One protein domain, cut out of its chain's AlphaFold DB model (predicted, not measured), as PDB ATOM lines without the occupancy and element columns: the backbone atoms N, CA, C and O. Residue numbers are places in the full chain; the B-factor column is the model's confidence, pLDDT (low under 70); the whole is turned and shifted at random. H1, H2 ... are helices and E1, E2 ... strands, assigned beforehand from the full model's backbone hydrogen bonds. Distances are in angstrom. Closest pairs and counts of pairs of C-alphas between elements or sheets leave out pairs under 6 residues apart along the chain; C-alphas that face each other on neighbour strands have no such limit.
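Overview. This is residues 55 to 162 of the 162 residues of the protein "Hypothetical protein" of Rotaria sp. Silwood1 (UniProt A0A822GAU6). A long, narrow ribbon of two antiparallel strands, E1 and E5, side by side, makes most of the length of a rod; toward the end where E1 finishes and E5 starts there is a small second ribbon, E3 with E4, and the short helix H1 lies in the chain between these two. A long stretch with no named element, residues 55 to 89, runs from one end of the rod to the other before E1 begins. The printed part has 108 residues, with the order E1 E2 E3 H1 E4 E5; it is mostly strand by its named elements, though under half of the residues are in them. It is extended, with a radius of gyration of the C-alphas of 22.6 A and spans of 79 by 29 by 19 A.

Along the chain. Find C-alpha 90 at (33.584, 19.236, 25.413); from there E1 runs over residues 90 to 105 for 49.7 A, to C-alpha 105 at (38.524, -27.048, 42.972). Its partner E5 takes residues 146 to 161, covers 48.7 A and ends at C-alpha 161, (36.768, 19.937, 29.163). Between them in the chain look for E2, residues 109 to 111; E3, residues 119 to 123, 12.9 A; H1, residues 126 to 131, 8.6 A; and E4, residues 138 to 142, 13.1 A.

Arrangement. Start with E1 and E5, antiparallel with 167 degrees between their directions. Their C-alphas face each other from 90 and 161, 5.0 A, to 105 and 146, 4.5 A. Look at N 90 and O 161, 2.8 A, and at N 147 and O 104, 2.9 A, both within hydrogen-bond range. From E5 step to E4: their closest C-alphas are those of Lys 147 and Leu 141, 6.9 A apart. E4 and E1 are only just apart, at 8.0 A. E4 is antiparallel to E3 at 154 degrees; N 122 and O 139 are 2.9 A apart, within hydrogen-bond range. E2 pairs with no named strand, and is apart from E1 and from E3. H1 is apart from E1 and from E5, and in it every O i to N i+4 pair is within hydrogen-bond range.

Size, cuts and confidence. Look for the two C-alphas farthest apart at Asn 85 and Glu 113, 79.6 A. The printed part has no cut and ends at Lys 162, the chain's last residue. The links E1 to E2, E3 to H1 and E4 to E5 are tight, E2 to E3 and H1 to E4 are short, and no link is long. The mean pLDDT of the printed part is 81.3; it is under 70 at residues 65 to 68, 113 to 119, 132 to 134 and 143 to 144.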
ATOM      1  N   ARG A  55      33.394 -30.467  63.463       80.62
ATOM      2  CA  ARG A  55      34.182 -29.278  63.792       80.62
ATOM      3  C   ARG A  55      35.140 -29.018  62.647       80.62
ATOM      4  O   ARG A  55      35.884 -29.917  62.268       80.62
ATOM      5  N   HIS A  56      35.092 -27.805  62.120       78.44
ATOM      6  CA  HIS A  56      36.052 -27.330  61.140       78.44
ATOM      7  C   HIS A  56      37.135 -26.541  61.864       78.44
ATOM      8  O   HIS A  56      36.834 -25.696  62.710       78.44
ATOM      9  N   ASP A  57      38.382 -26.838  61.531       86.19
ATOM     10  CA  ASP A  57      39.506 -25.988  61.891       86.19
ATOM     11  C   ASP A  57      39.468 -24.694  61.059       86.19
ATOM     12  O   ASP A  57      38.815 -24.648  60.008       86.19
ATOM     13  N   PRO A  58      40.130 -23.616  61.515       84.25
ATOM     14  CA  PRO A  58      40.231 -22.391  60.734       84.25
ATOM     15  C   PRO A  58      40.888 -22.648  59.371       84.25
ATOM     16  O   PRO A  58      41.771 -23.492  59.235       84.25
ATOM     17  N   VAL A  59      40.478 -21.872  58.365       85.62
ATOM     18  CA  VAL A  59      41.027 -21.959  57.006       85.62
ATOM     19  C   VAL A  59      42.507 -21.572  57.010       85.62
ATOM     20  O   VAL A  59      42.885 -20.521  57.532       85.62
ATOM     21  N   ILE A  60      43.338 -22.412  56.391       87.56
ATOM     22  CA  ILE A  60      44.774 -22.182  56.219       87.56
ATOM     23  C   ILE A  60      45.053 -22.009  54.729       87.56
ATOM     24  O   ILE A  60      44.762 -22.895  53.930       87.56
ATOM     25  N   TYR A  61      45.657 -20.882  54.364       87.38
ATOM     26  CA  TYR A  61      46.128 -20.631  53.005       87.38
ATOM     27  C   TYR A  61      47.625 -20.927  52.931       87.38
ATOM     28  O   TYR A  61      48.417 -20.284  53.617       87.38
ATOM     29  N   THR A  62      48.011 -21.912  52.122       83.94
ATOM     30  CA  THR A  62      49.395 -22.412  52.053       83.94
ATOM     31  C   THR A  62      50.212 -21.832  50.898       83.94
ATOM     32  O   THR A  62      51.417 -22.047  50.865       83.94
ATOM     33  N   ASP A  63      49.581 -21.091  49.980       77.75
ATOM     34  CA  ASP A  63      50.216 -20.532  48.779       77.75
ATOM     35  C   ASP A  63      49.693 -19.116  48.485       77.75
ATOM     36  O   ASP A  63      48.947 -18.856  47.542       77.75
ATOM     37  N   LEU A  64      50.000 -18.189  49.394       73.50
ATOM     38  CA  LEU A  64      49.677 -16.777  49.219       73.50
ATOM     39  C   LEU A  64      50.801 -16.105  48.435       73.50
ATOM     40  O   LEU A  64      51.608 -15.372  49.010       73.50
ATOM     41  N   GLU A  65      50.857 -16.324  47.123       69.38
ATOM     42  CA  GLU A  65      51.601 -15.393  46.283       69.38
ATOM     43  C   GLU A  65      50.962 -14.012  46.450       69.38
ATOM     44  O   GLU A  65      49.781 -13.799  46.158       69.38
ATOM     45  N   THR A  66      51.722 -13.056  46.986       65.44
ATOM     46  CA  THR A  66      51.279 -11.665  46.997       65.44
ATOM     47  C   THR A  66      51.042 -11.245  45.552       65.44
ATOM     48  O   THR A  66      51.991 -11.323  44.761       65.44
ATOM     49  N   PRO A  67      49.826 -10.785  45.197       65.44
ATOM     50  CA  PRO A  67      49.593 -10.238  43.877       65.44
ATOM     51  C   PRO A  67      50.644  -9.158  43.625       65.44
ATOM     52  O   PRO A  67      50.839  -8.264  44.453       65.44
ATOM     53  N   GLY A  68      51.370  -9.276  42.513       66.69
ATOM     54  CA  GLY A  68      52.350  -8.267  42.133       66.69
ATOM     55  C   GLY A  68      51.696  -6.890  42.017       66.69
ATOM     56  O   GLY A  68      50.484  -6.778  41.817       66.69
ATOM     57  N   THR A  69      52.500  -5.830  42.116       70.75
ATOM     58  CA  THR A  69      52.015  -4.451  41.980       70.75
ATOM     59  C   THR A  69      51.139  -4.311  40.726       70.75
ATOM     60  O   THR A  69      51.598  -4.685  39.638       70.75
ATOM     61  N   PRO A  70      49.909  -3.769  40.840       70.12
ATOM     62  CA  PRO A  70      49.028  -3.590  39.697       70.12
ATOM     63  C   PRO A  70      49.740  -2.821  38.585       70.12
ATOM     64  O   PRO A  70      50.284  -1.737  38.803       70.12
ATOM     65  N   LYS A  71      49.755  -3.382  37.373       78.38
ATOM     66  CA  LYS A  71      50.290  -2.676  36.210       78.38
ATOM     67  C   LYS A  71      49.295  -1.597  35.799       78.38
ATOM     68  O   LYS A  71      48.140  -1.885  35.492       78.38
ATOM     69  N   ASN A  72      49.753  -0.350  35.772       78.31
ATOM     70  CA  ASN A  72      48.958   0.746  35.238       78.31
ATOM     71  C   ASN A  72      48.897   0.637  33.713       78.31
ATOM     72  O   ASN A  72      49.925   0.549  33.042       78.31
ATOM     73  N   HIS A  73      47.685   0.675  33.169       79.12
ATOM     74  CA  HIS A  73      47.438   0.639  31.733       79.12
ATOM     75  C   HIS A  73      46.658   1.883  31.312       79.12
ATOM     76  O   HIS A  73      45.633   2.211  31.909       79.12
ATOM     77  N   ILE A  74      47.125   2.560  30.260       81.94
ATOM     78  CA  ILE A  74      46.342   3.599  29.588       81.94
ATOM     79  C   ILE A  74      45.299   2.889  28.730       81.94
ATOM     80  O   ILE A  74      45.646   2.173  27.795       81.94
ATOM     81  N   LEU A  75      44.027   3.074  29.067       83.31
ATOM     82  CA  LEU A  75      42.913   2.425  28.368       83.31
ATOM     83  C   LEU A  75      42.355   3.286  27.243       83.31
ATOM     84  O   LEU A  75      41.877   2.774  26.238       83.31
ATOM     85  N   PHE A  76      42.382   4.600  27.445       83.06
ATOM     86  CA  PHE A  76      41.810   5.566  26.532       83.06
ATOM     87  C   PHE A  76      42.590   6.877  26.599       83.06
ATOM     88  O   PHE A  76      43.048   7.285  27.668       83.06
ATOM     89  N   ARG A  77      42.728   7.533  25.449       86.62
ATOM     90  CA  ARG A  77      43.341   8.852  25.313       86.62
ATOM     91  C   ARG A  77      42.554   9.651  24.280       86.62
ATOM     92  O   ARG A  77      42.433   9.212  23.141       86.62
ATOM     93  N   SER A  78      42.094  10.834  24.675       87.88
ATOM     94  CA  SER A  78      41.491  11.829  23.784       87.88
ATOM     95  C   SER A  78      42.292  13.117  23.794       87.88
ATOM     96  O   SER A  78      42.850  13.496  24.823       87.88
ATOM     97  N   THR A  79      42.291  13.797  22.653       90.50
ATOM     98  CA  THR A  79      42.828  15.148  22.491       90.50
ATOM     99  C   THR A  79      41.691  16.043  22.012       90.50
ATOM    100  O   THR A  79      41.012  15.691  21.049       90.50
ATOM    101  N   PHE A  80      41.489  17.178  22.677       89.62
ATOM    102  CA  PHE A  80      40.494  18.189  22.317       89.62
ATOM    103  C   PHE A  80      41.217  19.399  21.723       89.62
ATOM    104  O   PHE A  80      42.267  19.789  22.232       89.62
ATOM    105  N   LEU A  81      40.687  19.964  20.636       92.12
ATOM    106  CA  LEU A  81      41.262  21.120  19.946       92.12
ATOM    107  C   LEU A  81      40.149  22.117  19.619       92.12
ATOM    108  O   LEU A  81      39.239  21.781  18.865       92.12
ATOM    109  N   ASN A  82      40.273  23.342  20.133       91.81
ATOM    110  CA  ASN A  82      39.394  24.456  19.799       91.81
ATOM    111  C   ASN A  82      40.104  25.405  18.821       91.81
ATOM    112  O   ASN A  82      40.955  26.188  19.230       91.81
ATOM    113  N   ASP A  83      39.740  25.334  17.541       91.19
ATOM    114  CA  ASP A  83      40.245  26.219  16.478       91.19
ATOM    115  C   ASP A  83      39.219  27.306  16.104       91.19
ATOM    116  O   ASP A  83      39.065  27.708  14.951       91.19
ATOM    117  N   THR A  84      38.419  27.741  17.080       92.25
ATOM    118  CA  THR A  84      37.394  28.769  16.875       92.25
ATOM    119  C   THR A  84      37.680  30.011  17.706       92.25
ATOM    120  O   THR A  84      38.410  29.981  18.691       92.25
ATOM    121  N   ASN A  85      37.074  31.135  17.327       92.25
ATOM    122  CA  ASN A  85      37.195  32.408  18.043       92.25
ATOM    123  C   ASN A  85      36.246  32.521  19.254       92.25
ATOM    124  O   ASN A  85      35.941  33.630  19.696       92.25
ATOM    125  N   ARG A  86      35.729  31.391  19.752       92.88
ATOM    126  CA  ARG A  86      34.783  31.304  20.872       92.88
ATOM    127  C   ARG A  86      35.183  30.167  21.807       92.88
ATOM    128  O   ARG A  86      35.813  29.201  21.382       92.88
ATOM    129  N   GLU A  87      34.791  30.278  23.071       91.56
ATOM    130  CA  GLU A  87      34.936  29.189  24.040       91.56
ATOM    131  C   GLU A  87      34.085  27.981  23.618       91.56
ATOM    132  O   GLU A  87      32.966  28.138  23.116       91.56
ATOM    133  N   GLN A  88      34.632  26.778  23.799       91.50
ATOM    134  CA  GLN A  88      33.958  25.512  23.524       91.50
ATOM    135  C   GLN A  88      34.059  24.616  24.750       91.50
ATOM    136  O   GLN A  88      35.093  24.561  25.400       91.50
ATOM    137  N   GLU A  89      32.983  23.894  25.035       92.31
ATOM    138  CA  GLU A  89      32.925  22.940  26.132       92.31
ATOM    139  C   GLU A  89      32.725  21.540  25.545       92.31
ATOM    140  O   GLU A  89      31.753  21.284  24.828       92.31
ATOM    141  N   TYR A  90      33.656  20.632  25.825       89.69
ATOM    142  CA  TYR A  90      33.584  19.236  25.413       89.69
ATOM    143  C   TYR A  90      33.217  18.355  26.601       89.69
ATOM    144  O   TYR A  90      33.764  18.488  27.692       89.69
ATOM    145  N   ASN A  91      32.335  17.387  26.372       91.12
ATOM    146  CA  ASN A  91      32.014  16.360  27.353       91.12
ATOM    147  C   ASN A  91      32.606  15.027  26.899       91.12
ATOM    148  O   ASN A  91      32.301  14.538  25.811       91.12
ATOM    149  N   LEU A  92      33.450  14.436  27.740       90.31
ATOM    150  CA  LEU A  92      34.019  13.112  27.539       90.31
ATOM    151  C   LEU A  92      33.349  12.123  28.482       90.31
ATOM    152  O   LEU A  92      33.444  12.267  29.696       90.31
ATOM    153  N   LYS A  93      32.751  11.070  27.926       92.44
ATOM    154  CA  LYS A  93      32.295   9.904  28.684       92.44
ATOM    155  C   LYS A  93      33.079   8.673  28.252       92.44
ATOM    156  O   LYS A  93      33.023   8.281  27.089       92.44
ATOM    157  N   ALA A  94      33.783   8.052  29.190       90.81
ATOM    158  CA  ALA A  94      34.505   6.802  28.988       90.81
ATOM    159  C   ALA A  94      33.929   5.722  29.907       90.81
ATOM    160  O   ALA A  94      33.744   5.955  31.099       90.81
ATOM    161  N   VAL A  95      33.651   4.536  29.363       90.69
ATOM    162  CA  VAL A  95      33.157   3.381  30.124       90.69
ATOM    163  C   VAL A  95      34.077   2.192  29.874       90.69
ATOM    164  O   VAL A  95      34.395   1.881  28.728       90.69
ATOM    165  N   ARG A  96      34.498   1.517  30.943       88.81
ATOM    166  CA  ARG A  96      35.303   0.293  30.906       88.81
ATOM    167  C   ARG A  96      34.560  -0.812  31.643       88.81
ATOM    168  O   ARG A  96      34.095  -0.592  32.752       88.81
ATOM    169  N   ARG A  97      34.531  -2.015  31.079       89.44
ATOM    170  CA  ARG A  97      34.117  -3.229  31.795       89.44
ATOM    171  C   ARG A  97      35.342  -4.068  32.132       89.44
ATOM    172  O   ARG A  97      36.235  -4.218  31.298       89.44
ATOM    173  N   THR A  98      35.402  -4.574  33.354       86.56
ATOM    174  CA  THR A  98      36.395  -5.558  33.791       86.56
ATOM    175  C   THR A  98      35.674  -6.772  34.333       86.56
ATOM    176  O   THR A  98      34.806  -6.615  35.182       86.56
ATOM    177  N   VAL A  99      36.057  -7.961  33.880       87.25
ATOM    178  CA  VAL A  99      35.552  -9.230  34.410       87.25
ATOM    179  C   VAL A  99      36.653  -9.860  35.246       87.25
ATOM    180  O   VAL A  99      37.802  -9.926  34.804       87.25
ATOM    181  N   SER A 100      36.304 -10.278  36.456       85.44
ATOM    182  CA  SER A 100      37.192 -11.014  37.351       85.44
ATOM    183  C   SER A 100      36.689 -12.449  37.443       85.44
ATOM    184  O   SER A 100      35.502 -12.659  37.671       85.44
ATOM    185  N   THR A 101      37.579 -13.423  37.274       87.88
ATOM    186  CA  THR A 101      37.240 -14.853  37.305       87.88
ATOM    187  C   THR A 101      37.884 -15.510  38.520       87.88
ATOM    188  O   THR A 101      39.085 -15.355  38.743       87.88
ATOM    189  N   CYS A 102      37.096 -16.247  39.296       86.25
ATOM    190  CA  CYS A 102      37.555 -17.043  40.427       86.25
ATOM    191  C   CYS A 102      37.163 -18.505  40.204       86.25
ATOM    192  O   CYS A 102      35.998 -18.795  39.930       86.25
ATOM    193  N   SER A 103      38.127 -19.415  40.323       88.81
ATOM    194  CA  SER A 103      37.910 -20.847  40.133       88.81
ATOM    195  C   SER A 103      38.239 -21.608  41.410       88.81
ATOM    196  O   SER A 103      39.270 -21.377  42.037       88.81
ATOM    197  N   PHE A 104      37.361 -22.531  41.776       87.00
ATOM    198  CA  PHE A 104      37.447 -23.381  42.951       87.00
ATOM    199  C   PHE A 104      37.538 -24.831  42.508       87.00
ATOM    200  O   PHE A 104      36.788 -25.230  41.620       87.00
ATOM    201  N   SER A 105      38.392 -25.605  43.175       87.69
ATOM    202  CA  SER A 105      38.524 -27.048  42.972       87.69
ATOM    203  C   SER A 105      38.605 -27.767  44.319       87.69
ATOM    204  O   SER A 105      39.462 -27.460  45.148       87.69
ATOM    205  N   VAL A 106      37.713 -28.730  44.543       85.31
ATOM    206  CA  VAL A 106      37.640 -29.549  45.757       85.31
ATOM    207  C   VAL A 106      38.334 -30.885  45.507       85.31
ATOM    208  O   VAL A 106      37.858 -31.718  44.731       85.31
ATOM    209  N   PHE A 107      39.449 -31.107  46.203       85.12
ATOM    210  CA  PHE A 107      40.229 -32.344  46.102       85.12
ATOM    211  C   PHE A 107      39.745 -33.419  47.078       85.12
ATOM    212  O   PHE A 107      39.612 -34.587  46.710       85.12
ATOM    213  N   GLU A 108      39.441 -33.018  48.311       84.56
ATOM    214  CA  GLU A 108      39.030 -33.900  49.399       84.56
ATOM    215  C   GLU A 108      37.900 -33.253  50.198       84.56
ATOM    216  O   GLU A 108      37.835 -32.033  50.341       84.56
ATOM    217  N   GLY A 109      36.989 -34.075  50.710       81.81
ATOM    218  CA  GLY A 109      35.860 -33.605  51.502       81.81
ATOM    219  C   GLY A 109      34.886 -34.731  51.804       81.81
ATOM    220  O   GLY A 109      35.106 -35.881  51.418       81.81
ATOM    221  N   TYR A 110      33.787 -34.404  52.472       80.69
ATOM    222  CA  TYR A 110      32.723 -35.365  52.733       80.69
ATOM    223  C   TYR A 110      31.335 -34.738  52.590       80.69
ATOM    224  O   TYR A 110      31.182 -33.519  52.652       80.69
ATOM    225  N   THR A 111      30.324 -35.584  52.415       79.06
ATOM    226  CA  THR A 111      28.906 -35.203  52.368       79.06
ATOM    227  C   THR A 111      28.076 -36.047  53.341       79.06
ATOM    228  O   THR A 111      28.451 -37.167  53.698       79.06
ATOM    229  N   THR A 112      26.940 -35.505  53.783       74.69
ATOM    230  CA  THR A 112      25.935 -36.187  54.622       74.69
ATOM    231  C   THR A 112      24.591 -36.205  53.910       74.69
ATOM    232  O   THR A 112      24.274 -35.245  53.225       74.69
ATOM    233  N   GLU A 113      23.743 -37.215  54.129       65.62
ATOM    234  CA  GLU A 113      22.423 -37.303  53.464       65.62
ATOM    235  C   GLU A 113      21.471 -36.134  53.730       65.62
ATOM    236  O   GLU A 113      20.591 -35.863  52.920       65.62
ATOM    237  N   GLN A 114      21.635 -35.443  54.858       59.50
ATOM    238  CA  GLN A 114      20.852 -34.246  55.183       59.50
ATOM    239  C   GLN A 114      21.204 -33.056  54.280       59.50
ATOM    240  O   GLN A 114      20.423 -32.118  54.173       59.50
ATOM    241  N   CYS A 115      22.348 -33.124  53.600       54.81
ATOM    242  CA  CYS A 115      22.829 -32.129  52.661       54.81
ATOM    243  C   CYS A 115      22.896 -32.789  51.280       54.81
ATOM    244  O   CYS A 115      23.878 -33.441  50.922       54.81
ATOM    245  N   ALA A 116      21.820 -32.655  50.499       50.44
ATOM    246  CA  ALA A 116      21.801 -33.099  49.104       50.44
ATOM    247  C   ALA A 116      22.894 -32.392  48.270       50.44
ATOM    248  O   ALA A 116      23.386 -32.948  47.290       50.44
ATOM    249  N   SER A 117      23.310 -31.200  48.702       56.88
ATOM    250  CA  SER A 117      24.392 -30.359  48.191       56.88
ATOM    251  C   SER A 117      25.578 -30.356  49.167       56.88
ATOM    252  O   SER A 117      25.399 -30.238  50.375       56.88
ATOM    253  N   LEU A 118      26.814 -30.451  48.661       64.25
ATOM    254  CA  LEU A 118      27.952 -29.885  49.398       64.25
ATOM    255  C   LEU A 118      27.698 -28.382  49.435       64.25
ATOM    256  O   LEU A 118      27.595 -27.819  48.357       64.25
ATOM    257  N   GLU A 119      27.582 -27.782  50.616       66.31
ATOM    258  CA  GLU A 119      27.522 -26.332  50.807       66.31
ATOM    259  C   GLU A 119      28.754 -25.937  51.608       66.31
ATOM    260  O   GLU A 119      28.837 -26.174  52.812       66.31
ATOM    261  N   LEU A 120      29.758 -25.418  50.906       74.19
ATOM    262  CA  LEU A 120      31.001 -24.966  51.520       74.19
ATOM    263  C   LEU A 120      31.134 -23.465  51.325       74.19
ATOM    264  O   LEU A 120      31.232 -23.015  50.185       74.19
ATOM    265  N   GLU A 121      31.176 -22.720  52.425       79.56
ATOM    266  CA  GLU A 121      31.543 -21.307  52.425       79.56
ATOM    267  C   GLU A 121      33.066 -21.187  52.380       79.56
ATOM    268  O   GLU A 121      33.773 -21.559  53.320       79.56
ATOM    269  N   VAL A 122      33.580 -20.696  51.254       83.31
ATOM    270  CA  VAL A 122      35.014 -20.493  51.049       83.31
ATOM    271  C   VAL A 122      35.322 -19.002  51.163       83.31
ATOM    272  O   VAL A 122      34.987 -18.258  50.235       83.31
ATOM    273  N   PRO A 123      35.952 -18.546  52.263       86.19
ATOM    274  CA  PRO A 123      36.457 -17.187  52.338       86.19
ATOM    275  C   PRO A 123      37.622 -17.005  51.361       86.19
ATOM    276  O   PRO A 123      38.446 -17.900  51.175       86.19
ATOM    277  N   LEU A 124      37.704 -15.834  50.731       85.38
ATOM    278  CA  LEU A 124      38.859 -15.472  49.920       85.38
ATOM    279  C   LEU A 124      40.013 -14.943  50.790       85.38
ATOM    280  O   LEU A 124      39.779 -14.256  51.792       85.38
ATOM    281  N   PRO A 125      41.276 -15.169  50.383       85.56
ATOM    282  CA  PRO A 125      42.419 -14.529  51.015       85.56
ATOM    283  C   PRO A 125      42.337 -13.001  50.973       85.56
ATOM    284  O   PRO A 125      41.969 -12.403  49.959       85.56
ATOM    285  N   LYS A 126      42.786 -12.347  52.048       81.81
ATOM    286  CA  LYS A 126      42.777 -10.880  52.165       81.81
ATOM    287  C   LYS A 126      43.515 -10.180  51.015       81.81
ATOM    288  O   LYS A 126      43.015  -9.191  50.497       81.81
ATOM    289  N   CYS A 127      44.665 -10.704  50.591       78.38
ATOM    290  CA  CYS A 127      45.442 -10.125  49.493       78.38
ATOM    291  C   CYS A 127      44.685 -10.137  48.153       78.38
ATOM    292  O   CYS A 127      44.827  -9.205  47.366       78.38
ATOM    293  N   VAL A 128      43.848 -11.152  47.910       79.38
ATOM    294  CA  VAL A 128      42.995 -11.234  46.717       79.38
ATOM    295  C   VAL A 128      41.905 -10.172  46.795       79.38
ATOM    296  O   VAL A 128      41.732  -9.413  45.847       79.38
ATOM    297  N   LEU A 129      41.238 -10.050  47.947       79.38
ATOM    298  CA  LEU A 129      40.193  -9.046  48.173       79.38
ATOM    299  C   LEU A 129      40.708  -7.607  48.045       79.38
ATOM    300  O   LEU A 129      39.993  -6.740  47.553       79.38
ATOM    301  N   GLU A 130      41.938  -7.337  48.478       77.56
ATOM    302  CA  GLU A 130      42.559  -6.015  48.330       77.56
ATOM    303  C   GLU A 130      42.964  -5.720  46.880       77.56
ATOM    304  O   GLU A 130      42.882  -4.572  46.440       77.56
ATOM    305  N   ALA A 131      43.370  -6.742  46.121       71.88
ATOM    306  CA  ALA A 131      43.741  -6.597  44.716       71.88
ATOM    307  C   ALA A 131      42.525  -6.492  43.780       71.88
ATOM    308  O   ALA A 131      42.612  -5.856  42.726       71.88
ATOM    309  N   SER A 132      41.393  -7.100  44.141       69.31
ATOM    310  CA  SER A 132      40.178  -7.119  43.327       69.31
ATOM    311  C   SER A 132      39.073  -6.268  43.952       69.31
ATOM    312  O   SER A 132      38.512  -6.616  44.985       69.31
ATOM    313  N   THR A 133      38.657  -5.192  43.289       66.31
ATOM    314  CA  THR A 133      37.542  -4.343  43.763       66.31
ATOM    315  C   THR A 133      36.150  -4.957  43.515       66.31
ATOM    316  O   THR A 133      35.146  -4.275  43.694       66.31
ATOM    317  N   GLY A 134      36.071  -6.215  43.062       67.56
ATOM    318  CA  GLY A 134      34.832  -6.829  42.571       67.56
ATOM    319  C   GLY A 134      34.458  -8.187  43.164       67.56
ATOM    320  O   GLY A 134      33.319  -8.587  42.962       67.56
ATOM    321  N   PHE A 135      35.356  -8.875  43.882       77.44
ATOM    322  CA  PHE A 135      35.037 -10.197  44.422       77.44
ATOM    323  C   PHE A 135      34.257 -10.145  45.737       77.44
ATOM    324  O   PHE A 135      34.525  -9.322  46.621       77.44
ATOM    325  N   ARG A 136      33.316 -11.079  45.900       76.44
ATOM    326  CA  ARG A 136      32.680 -11.369  47.193       76.44
ATOM    327  C   ARG A 136      33.685 -11.971  48.169       76.44
ATOM    328  O   ARG A 136      34.647 -12.626  47.788       76.44
ATOM    329  N   ARG A 137      33.429 -11.765  49.464       77.38
ATOM    330  CA  ARG A 137      34.275 -12.310  50.538       77.38
ATOM    331  C   ARG A 137      34.195 -13.824  50.632       77.38
ATOM    332  O   ARG A 137      35.201 -14.446  50.942       77.38
ATOM    333  N   GLU A 138      33.016 -14.376  50.378       80.75
ATOM    334  CA  GLU A 138      32.699 -15.787  50.559       80.75
ATOM    335  C   GLU A 138      31.876 -16.289  49.374       80.75
ATOM    336  O   GLU A 138      31.011 -15.574  48.852       80.75
ATOM    337  N   TYR A 139      32.145 -17.527  48.965       81.19
ATOM    338  CA  TYR A 139      31.377 -18.232  47.945       81.19
ATOM    339  C   TYR A 139      30.892 -19.564  48.490       81.19
ATOM    340  O   TYR A 139      31.662 -20.300  49.101       81.19
ATOM    341  N   THR A 140      29.635 -19.890  48.205       77.94
ATOM    342  CA  THR A 140      29.076 -21.220  48.447       77.94
ATOM    343  C   THR A 140      29.410 -22.115  47.260       77.94
ATOM    344  O   THR A 140      29.023 -21.814  46.126       77.94
ATOM    345  N   LEU A 141      30.146 -23.200  47.478       73.38
ATOM    346  CA  LEU A 141      30.299 -24.264  46.481       73.38
ATOM    347  C   LEU A 141      29.097 -25.198  46.571       73.38
ATOM    348  O   LEU A 141      28.675 -25.485  47.680       73.38
ATOM    349  N   GLU A 142      28.576 -25.655  45.429       70.25
ATOM    350  CA  GLU A 142      27.422 -26.557  45.337       70.25
ATOM    351  C   GLU A 142      27.805 -27.788  44.518       70.25
ATOM    352  O   GLU A 142      27.981 -27.649  43.316       70.25
ATOM    353  N   GLN A 143      27.923 -28.956  45.167       60.62
ATOM    354  CA  GLN A 143      28.083 -30.339  44.642       60.62
ATOM    355  C   GLN A 143      29.158 -30.632  43.560       60.62
ATOM    356  O   GLN A 143      29.614 -31.773  43.450       60.62
ATOM    357  N   SER A 144      29.593 -29.650  42.774       63.44
ATOM    358  CA  SER A 144      30.635 -29.755  41.774       63.44
ATOM    359  C   SER A 144      31.995 -29.679  42.452       63.44
ATOM    360  O   SER A 144      32.234 -28.887  43.364       63.44
ATOM    361  N   ARG A 145      32.907 -30.542  41.998       71.12
ATOM    362  CA  ARG A 145      34.311 -30.459  42.407       71.12
ATOM    363  C   ARG A 145      34.922 -29.157  41.933       71.12
ATOM    364  O   ARG A 145      35.702 -28.581  42.668       71.12
ATOM    365  N   ASP A 146      34.515 -28.701  40.756       82.81
ATOM    366  CA  ASP A 146      35.015 -27.485  40.148       82.81
ATOM    367  C   ASP A 146      33.891 -26.462  40.012       82.81
ATOM    368  O   ASP A 146      32.787 -26.786  39.560       82.81
ATOM    369  N   LYS A 147      34.157 -25.220  40.405       84.94
ATOM    370  CA  LYS A 147      33.239 -24.093  40.222       84.94
ATOM    371  C   LYS A 147      34.024 -22.906  39.703       84.94
ATOM    372  O   LYS A 147      35.049 -22.560  40.271       84.94
ATOM    373  N   GLN A 148      33.516 -22.259  38.666       89.12
ATOM    374  CA  GLN A 148      34.032 -20.983  38.191       89.12
ATOM    375  C   GLN A 148      32.969 -19.915  38.419       89.12
ATOM    376  O   GLN A 148      31.790 -20.132  38.138       89.12
ATOM    377  N   VAL A 149      33.387 -18.778  38.957       86.75
ATOM    378  CA  VAL A 149      32.550 -17.604  39.180       86.75
ATOM    379  C   VAL A 149      33.177 -16.426  38.456       86.75
ATOM    380  O   VAL A 149      34.389 -16.231  38.506       86.75
ATOM    381  N   GLU A 150      32.343 -15.643  37.785       89.31
ATOM    382  CA  GLU A 150      32.749 -14.431  37.085       89.31
ATOM    383  C   GLU A 150      31.967 -13.247  37.638       89.31
ATOM    384  O   GLU A 150      30.741 -13.297  37.742       89.31
ATOM    385  N   GLU A 151      32.678 -12.184  38.004       85.38
ATOM    386  CA  GLU A 151      32.078 -10.937  38.471       85.38
ATOM    387  C   GLU A 151      32.533  -9.779  37.578       85.38
ATOM    388  O   GLU A 151      33.726  -9.495  37.429       85.38
ATOM    389  N   GLU A 152      31.556  -9.126  36.946       88.19
ATOM    390  CA  GLU A 152      31.770  -7.962  36.092       88.19
ATOM    391  C   GLU A 152      31.650  -6.671  36.906       88.19
ATOM    392  O   GLU A 152      30.683  -6.449  37.633       88.19
ATOM    393  N   LEU A 153      32.618  -5.778  36.718       86.75
ATOM    394  CA  LEU A 153      32.611  -4.423  37.243       86.75
ATOM    395  C   LEU A 153      32.659  -3.423  36.086       86.75
ATOM    396  O   LEU A 153      33.528  -3.490  35.212       86.75
ATOM    397  N   THR A 154      31.721  -2.478  36.092       88.94
ATOM    398  CA  THR A 154      31.680  -1.371  35.133       88.94
ATOM    399  C   THR A 154      32.232  -0.107  35.780       88.94
ATOM    400  O   THR A 154      31.738   0.353  36.803       88.94
ATOM    401  N   TRP A 155      33.235   0.478  35.140       86.38
ATOM    402  CA  TRP A 155      33.852   1.746  35.493       86.38
ATOM    403  C   TRP A 155      33.397   2.807  34.503       86.38
ATOM    404  O   TRP A 155      33.403   2.568  33.295       86.38
ATOM    405  N   SER A 156      33.052   3.991  34.986       90.38
ATOM    406  CA  SER A 156      32.670   5.113  34.133       90.38
ATOM    407  C   SER A 156      33.339   6.390  34.604       90.38
ATOM    408  O   SER A 156      33.341   6.681  35.798       90.38
ATOM    409  N   VAL A 157      33.872   7.156  33.659       90.56
ATOM    410  CA  VAL A 157      34.407   8.498  33.883       90.56
ATOM    411  C   VAL A 157      33.658   9.453  32.969       90.56
ATOM    412  O   VAL A 157      33.579   9.225  31.762       90.56
ATOM    413  N   GLU A 158      33.114  10.511  33.556       92.19
ATOM    414  CA  GLU A 158      32.535  11.644  32.843       92.19
ATOM    415  C   GLU A 158      33.363  12.884  33.179       92.19
ATOM    416  O   GLU A 158      33.546  13.219  34.349       92.19
ATOM    417  N   SER A 159      33.896  13.534  32.149       91.00
ATOM    418  CA  SER A 159      34.757  14.706  32.268       91.00
ATOM    419  C   SER A 159      34.228  15.833  31.398       91.00
ATOM    420  O   SER A 159      33.873  15.625  30.239       91.00
ATOM    421  N   ASN A 160      34.248  17.037  31.951       91.50
ATOM    422  CA  ASN A 160      33.982  18.270  31.232       91.50
ATOM    423  C   ASN A 160      35.318  18.957  30.922       91.50
ATOM    424  O   ASN A 160      36.136  19.139  31.826       91.50
ATOM    425  N   ILE A 161      35.559  19.278  29.655       90.69
ATOM    426  CA  ILE A 161      36.768  19.937  29.163       90.69
ATOM    427  C   ILE A 161      36.355  21.312  28.637       90.69
ATOM    428  O   ILE A 161      35.508  21.390  27.750       90.69
ATOM    429  N   LYS A 162      36.956  22.369  29.177       82.00
ATOM    430  CA  LYS A 162      36.779  23.761  28.747       82.00
ATOM    431  C   LYS A 162      38.045  24.269  28.075       82.00
ATOM    432  O   LYS A 162      39.131  23.800  28.493       82.00
TER     433      LYS A 162